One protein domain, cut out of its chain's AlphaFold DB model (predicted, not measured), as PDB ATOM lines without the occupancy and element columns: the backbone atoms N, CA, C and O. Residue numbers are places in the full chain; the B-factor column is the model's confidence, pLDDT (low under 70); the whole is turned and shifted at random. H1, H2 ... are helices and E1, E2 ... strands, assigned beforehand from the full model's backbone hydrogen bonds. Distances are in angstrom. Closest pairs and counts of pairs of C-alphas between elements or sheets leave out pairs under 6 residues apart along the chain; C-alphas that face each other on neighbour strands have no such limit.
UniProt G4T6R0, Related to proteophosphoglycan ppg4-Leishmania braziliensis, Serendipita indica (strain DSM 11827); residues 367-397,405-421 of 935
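This is residues 367 to 397 and 405 to 421 of the 935 residues of the protein "Related to proteophosphoglycan ppg4-Leishmania braziliensis" of Serendipita indica (strain DSM 11827) (UniProt G4T6R0). The printed part is a long, thin rod: a two-stranded hairpin, E1 and E2, makes one end, and a pair of short helices, H1 and H2, which touch each other, makes the other. Between the two ends run residues 372 to 380, which lead into E1, and after E2 the printed part runs on to residue 397, where it is cut; it begins again at residue 405. The printed part has 48 residues, with two named helices and two named strands in the order H1, E1, E2, H2; the sheet has the order E1, E2 and is antiparallel. The class is mixed, helices and strands, with 12 residues in helices and 12 in strands. The whole is extended, with a radius of gyration of the C-alphas of 16.0 A, and the C-alphas span 47 by 20 by 17 A.

Strand E1 is residues 381 to 386, 14.7 A from first to last C-alpha, and begins with the C-alpha of Val 381 at (92.644, 82.341, 107.247). Strand E2 is residues 389 to 394, 16.3 A long from first to last C-alpha. Helix H1 is residues 367 to 371, 6.2 A from first to last C-alpha, and the C-alpha of Met 367 is at (95.043, 85.424, 82.185). Helix H2 is residues 410 to 416, 9.8 A from first to last C-alpha, and ends with the C-alpha of Ala 416 at (95.814, 80.800, 80.235).

E1 and E2 form a hairpin of antiparallel neighbour strands, with 146 degrees between their N-to-C directions. The C-alphas of Trp 383 and Ala 392, which face each other, are 4.4 A apart. Across the pair, N 384 and O 391 are 2.9 A apart and N 386 and O 389 are 2.8 A apart, both within hydrogen-bond range. At the other end of the rod, H1 and H2 touch; their closest C-alphas, those of Lys 368 and Ala 416, are 4.5 A apart, and their centres are 9.8 A apart. H1 and E2 are apart, and so are E1 and H2. In H1 and H2 every O i to N i+4 pair is within hydrogen-bond range.

The two C-alphas farthest apart are those of Ala 387 and Gly 411, at 47.8 A. Residues 398 to 404 are not printed, and the gap from C-alpha 397 to C-alpha 405 across this cut is 13.0 A; the link from E2 to H2 lies across it. Of the links that are printed whole, E1 to E2 is tight, with 2 residues, and H1 to E1 is short, with 9 residues. The mean pLDDT of the printed part is 79.8, and it is under 70 at residue 397, residues 405 to 407 and residues 420 to 421 of this predicted model.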
ATOM      1  N   MET A 367      95.870  86.634  82.060       80.25
ATOM      2  CA  MET A 367      95.043  85.424  82.185       80.25
ATOM      3  C   MET A 367      95.758  84.342  82.998       80.25
ATOM      4  O   MET A 367      95.184  83.819  83.952       80.25
ATOM      5  N   LYS A 368      97.045  84.081  82.718       82.69
ATOM      6  CA  LYS A 368      97.842  83.128  83.508       82.69
ATOM      7  C   LYS A 368      97.905  83.526  84.987       82.69
ATOM      8  O   LYS A 368      97.668  82.695  85.855       82.69
ATOM      9  N   ARG A 369      98.152  84.807  85.291       83.31
ATOM     10  CA  ARG A 369      98.180  85.348  86.665       83.31
ATOM     11  C   ARG A 369      96.787  85.496  87.293       83.31
ATOM     12  O   ARG A 369      96.707  85.780  88.483       83.31
ATOM     13  N   TRP A 370      95.704  85.339  86.529       83.38
ATOM     14  CA  TRP A 370      94.335  85.274  87.043       83.38
ATOM     15  C   TRP A 370      93.972  83.839  87.426       83.38
ATOM     16  O   TRP A 370      93.650  83.611  88.587       83.38
ATOM     17  N   ALA A 371      94.115  82.884  86.503       83.06
ATOM     18  CA  ALA A 371      93.772  81.480  86.731       83.06
ATOM     19  C   ALA A 371      94.734  80.766  87.705       83.06
ATOM     20  O   ALA A 371      94.313  79.874  88.427       83.06
ATOM     21  N   MET A 372      95.997  81.205  87.814       80.00
ATOM     22  CA  MET A 372      96.925  80.702  88.844       80.00
ATOM     23  C   MET A 372      96.641  81.214  90.263       80.00
ATOM     24  O   MET A 372      97.256  80.703  91.199       80.00
ATOM     25  N   ARG A 373      95.797  82.242  90.460       80.69
ATOM     26  CA  ARG A 373      95.520  82.763  91.815       80.69
ATOM     27  C   ARG A 373      94.898  81.664  92.671       80.69
ATOM     28  O   ARG A 373      94.061  80.926  92.157       80.69
ATOM     29  N   PRO A 374      95.198  81.611  93.981       78.62
ATOM     30  CA  PRO A 374      94.508  80.677  94.848       78.62
ATOM     31  C   PRO A 374      93.024  81.051  94.871       78.62
ATOM     32  O   PRO A 374      92.657  82.232  94.705       78.62
ATOM     33  N   CYS A 375      92.161  80.071  95.115       76.50
ATOM     34  CA  CYS A 375      90.733  80.314  95.254       76.50
ATOM     35  C   CYS A 375      90.459  81.278  96.430       76.50
ATOM     36  O   CYS A 375      91.374  81.748  97.120       76.50
ATOM     37  N   PHE A 376      89.208  81.693  96.621       74.81
ATOM     38  CA  PHE A 376      88.911  82.633  97.706       74.81
ATOM     39  C   PHE A 376      89.200  81.995  99.076       74.81
ATOM     40  O   PHE A 376      89.742  82.646  99.965       74.81
ATOM     41  N   GLU A 377      88.950  80.697  99.185       76.56
ATOM     42  CA  GLU A 377      89.053  79.861 100.376       76.56
ATOM     43  C   GLU A 377      90.519  79.689 100.810       76.56
ATOM     44  O   GLU A 377      90.843  79.926 101.969       76.56
ATOM     45  N   GLU A 378      91.433  79.413  99.871       74.06
ATOM     46  CA  GLU A 378      92.892  79.375 100.105       74.06
ATOM     47  C   GLU A 378      93.473  80.730 100.545       74.06
ATOM     48  O   GLU A 378      94.552  80.791 101.133       74.06
ATOM     49  N   ARG A 379      92.770  81.835 100.263       77.25
ATOM     50  CA  ARG A 379      93.138  83.186 100.717       77.25
ATOM     51  C   ARG A 379      92.474  83.577 102.040       77.25
ATOM     52  O   ARG A 379      92.792  84.642 102.575       77.25
ATOM     53  N   VAL A 380      91.587  82.744 102.587       77.00
ATOM     54  CA  VAL A 380      90.943  82.956 103.886       77.00
ATOM     55  C   VAL A 380      91.678  82.174 104.974       77.00
ATOM     56  O   VAL A 380      91.872  80.963 104.913       77.00
ATOM     57  N   VAL A 381      92.052  82.896 106.028       84.38
ATOM     58  CA  VAL A 381      92.644  82.341 107.247       84.38
ATOM     59  C   VAL A 381      91.596  82.403 108.353       84.38
ATOM     60  O   VAL A 381      91.176  83.491 108.757       84.38
ATOM     61  N   VAL A 382      91.170  81.240 108.847       86.06
ATOM     62  CA  VAL A 382      90.196  81.123 109.936       86.06
ATOM     63  C   VAL A 382      90.932  81.060 111.267       86.06
ATOM     64  O   VAL A 382      91.769  80.192 111.519       86.06
ATOM     65  N   TRP A 383      90.590  81.992 112.148       89.44
ATOM     66  CA  TRP A 383      91.117  82.074 113.502       89.44
ATOM     67  C   TRP A 383      90.312  81.137 114.406       89.44
ATOM     68  O   TRP A 383      89.225  81.492 114.856       89.44
ATOM     69  N   LYS A 384      90.824  79.923 114.639       89.12
ATOM     70  CA  LYS A 384      90.195  78.936 115.530       89.12
ATOM     71  C   LYS A 384      90.757  79.092 116.956       89.12
ATOM     72  O   LYS A 384      91.970  79.279 117.108       89.12
ATOM     73  N   PRO A 385      89.926  79.026 118.012       89.44
ATOM     74  CA  PRO A 385      90.428  78.947 119.379       89.44
ATOM     75  C   PRO A 385      91.179  77.623 119.591       89.44
ATOM     76  O   PRO A 385      90.812  76.586 119.043       89.44
ATOM     77  N   HIS A 386      92.239  77.671 120.389       94.00
ATOM     78  CA  HIS A 386      93.079  76.540 120.769       94.00
ATOM     79  C   HIS A 386      93.401  76.638 122.267       94.00
ATOM     80  O   HIS A 386      93.337  77.722 122.849       94.00
ATOM     81  N   ALA A 387      93.813  75.534 122.894       92.38
ATOM     82  CA  ALA A 387      94.172  75.512 124.321       92.38
ATOM     83  C   ALA A 387      95.311  76.495 124.690       92.38
ATOM     84  O   ALA A 387      95.460  76.874 125.846       92.38
ATOM     85  N   SER A 388      96.095  76.935 123.700       92.81
ATOM     86  CA  SER A 388      97.200  77.893 123.839       92.81
ATOM     87  C   SER A 388      96.872  79.321 123.362       92.81
ATOM     88  O   SER A 388      97.791  80.110 123.145       92.81
ATOM     89  N   GLY A 389      95.598  79.654 123.124       88.62
ATOM     90  CA  GLY A 389      95.156  80.941 122.566       88.62
ATOM     91  C   GLY A 389      94.548  80.816 121.163       88.62
ATOM     92  O   GLY A 389      94.144  79.739 120.743       88.62
ATOM     93  N   VAL A 390      94.444  81.919 120.418       87.69
ATOM     94  CA  VAL A 390      93.820  81.912 119.081       87.69
ATOM     95  C   VAL A 390      94.856  81.572 118.007       87.69
ATOM     96  O   VAL A 390      95.858  82.274 117.878       87.69
ATOM     97  N   ILE A 391      94.606  80.527 117.213       90.56
ATOM     98  CA  ILE A 391      95.489  80.096 116.123       90.56
ATOM     99  C   ILE A 391      94.839  80.394 114.770       90.56
ATOM    100  O   ILE A 391      93.732  79.948 114.468       90.56
ATOM    101  N   ALA A 392      95.574  81.114 113.928       87.88
ATOM    102  CA  ALA A 392      95.318  81.197 112.499       87.88
ATOM    103  C   ALA A 392      95.575  79.831 111.844       87.88
ATOM    104  O   ALA A 392      96.720  79.382 111.796       87.88
ATOM    105  N   ARG A 393      94.532  79.188 111.313       84.25
ATOM    106  CA  ARG A 393      94.668  78.082 110.355       84.25
ATOM    107  C   ARG A 393      94.212  78.547 108.976       84.25
ATOM    108  O   ARG A 393      93.307  79.374 108.867       84.25
ATOM    109  N   SER A 394      94.819  78.002 107.925       81.44
ATOM    110  CA  SER A 394      94.220  78.074 106.587       81.44
ATOM    111  C   SER A 394      92.836  77.421 106.617       81.44
ATOM    112  O   SER A 394      92.583  76.557 107.462       81.44
ATOM    113  N   VAL A 395      91.948  77.778 105.688       81.44
ATOM    114  CA  VAL A 395      90.849  76.868 105.349       81.44
ATOM    115  C   VAL A 395      91.480  75.636 104.699       81.44
ATOM    116  O   VAL A 395      91.928  75.676 103.555       81.44
ATOM    117  N   GLU A 396      91.599  74.561 105.475       77.12
ATOM    118  CA  GLU A 396      91.882  73.221 104.967       77.12
ATOM    119  C   GLU A 396      90.701  72.827 104.060       77.12
ATOM    120  O   GLU A 396      89.548  72.899 104.488       77.12
ATOM    121  N   ARG A 397      90.965  72.477 102.790       67.19
ATOM    122  CA  ARG A 397      89.916  71.969 101.894       67.19
ATOM    123  C   ARG A 397      89.508  70.573 102.358       67.19
ATOM    124  O   ARG A 397      90.176  69.595 102.032       67.19
ATOM    125  N   ALA A 405      83.977  72.748  91.992       51.12
ATOM    126  CA  ALA A 405      83.115  72.796  90.804       51.12
ATOM    127  C   ALA A 405      83.225  74.115  90.000       51.12
ATOM    128  O   ALA A 405      82.433  74.353  89.094       51.12
ATOM    129  N   LEU A 406      84.194  74.983  90.323       57.62
ATOM    130  CA  LEU A 406      84.712  75.986  89.383       57.62
ATOM    131  C   LEU A 406      86.038  75.488  88.802       57.62
ATOM    132  O   LEU A 406      87.054  76.182  88.831       57.62
ATOM    133  N   GLU A 407      85.995  74.269  88.266       65.75
ATOM    134  CA  GLU A 407      86.925  73.845  87.227       65.75
ATOM    135  C   GLU A 407      86.899  74.926  86.138       65.75
ATOM    136  O   GLU A 407      85.830  75.329  85.661       65.75
ATOM    137  N   PHE A 408      88.062  75.474  85.791       72.06
ATOM    138  CA  PHE A 408      88.129  76.404  84.672       72.06
ATOM    139  C   PHE A 408      87.715  75.636  83.417       72.06
ATOM    140  O   PHE A 408      88.152  74.507  83.212       72.06
ATOM    141  N   SER A 409      86.882  76.234  82.561       79.81
ATOM    142  CA  SER A 409      86.565  75.585  81.290       79.81
ATOM    143  C   SER A 409      87.862  75.311  80.527       79.81
ATOM    144  O   SER A 409      88.771  76.141  80.532       79.81
ATOM    145  N   GLU A 410      87.955  74.162  79.860       80.75
ATOM    146  CA  GLU A 410      89.173  73.717  79.165       80.75
ATOM    147  C   GLU A 410      89.749  74.809  78.239       80.75
ATOM    148  O   GLU A 410      90.951  75.070  78.217       80.75
ATOM    149  N   GLY A 411      88.868  75.551  77.556       79.44
ATOM    150  CA  GLY A 411      89.235  76.716  76.752       79.44
ATOM    151  C   GLY A 411      89.853  77.874  77.553       79.44
ATOM    152  O   GLY A 411      90.764  78.527  77.052       79.44
ATOM    153  N   ALA A 412      89.421  78.129  78.789       79.75
ATOM    154  CA  ALA A 412      90.046  79.112  79.676       79.75
ATOM    155  C   ALA A 412      91.428  78.648  80.172       79.75
ATOM    156  O   ALA A 412      92.350  79.462  80.226       79.75
ATOM    157  N   GLU A 413      91.612  77.355  80.461       82.38
ATOM    158  CA  GLU A 413      92.929  76.799  80.809       82.38
ATOM    159  C   GLU A 413      93.907  76.830  79.631       82.38
ATOM    160  O   GLU A 413      95.082  77.173  79.803       82.38
ATOM    161  N   ALA A 414      93.421  76.534  78.422       80.69
ATOM    162  CA  ALA A 414      94.180  76.675  77.188       80.69
ATOM    163  C   ALA A 414      94.575  78.145  76.955       80.69
ATOM    164  O   ALA A 414      95.759  78.442  76.810       80.69
ATOM    165  N   LEU A 415      93.620  79.084  77.038       80.56
ATOM    166  CA  LEU A 415      93.858  80.533  76.913       80.56
ATOM    167  C   LEU A 415      94.776  81.117  78.006       80.56
ATOM    168  O   LEU A 415      95.379  82.178  77.806       80.56
ATOM    169  N   ALA A 416      94.887  80.453  79.159       82.00
ATOM    170  CA  ALA A 416      95.814  80.800  80.235       82.00
ATOM    171  C   ALA A 416      97.216  80.183  80.062       82.00
ATOM    172  O   ALA A 416      98.148  80.588  80.762       82.00
ATOM    173  N   GLY A 417      97.388  79.205  79.165       82.62
ATOM    174  CA  GLY A 417      98.605  78.396  79.091       82.62
ATOM    175  C   GLY A 417      98.833  77.541  80.339       82.62
ATOM    176  O   GLY A 417      99.976  77.416  80.790       82.62
ATOM    177  N   LEU A 418      97.740  77.039  80.925       77.75
ATOM    178  CA  LEU A 418      97.722  76.125  82.071       77.75
ATOM    179  C   LEU A 418      97.379  74.692  81.671       77.75
ATOM    180  O   LEU A 418      97.895  73.766  82.296       77.75
ATOM    181  N   HIS A 419      96.583  74.519  80.611       79.38
ATOM    182  CA  HIS A 419      96.296  73.207  80.044       79.38
ATOM    183  C   HIS A 419      97.613  72.480  79.729       79.38
ATOM    184  O   HIS A 419      98.508  73.019  79.064       79.38
ATOM    185  N   ARG A 420      97.773  71.283  80.295       66.31
ATOM    186  CA  ARG A 420      99.080  70.640  80.445       66.31
ATOM    187  C   ARG A 420      99.583  70.112  79.103       66.31
ATOM    188  O   ARG A 420      99.079  69.123  78.583       66.31
ATOM    189  N   GLN A 421     100.694  70.673  78.620       59.91
ATOM    190  CA  GLN A 421     101.449  70.132  77.474       59.91
ATOM    191  C   GLN A 421     101.989  68.700  77.704       59.91
ATOM    192  O   GLN A 421     102.546  68.111  76.785       59.91
TER     193      GLN A 421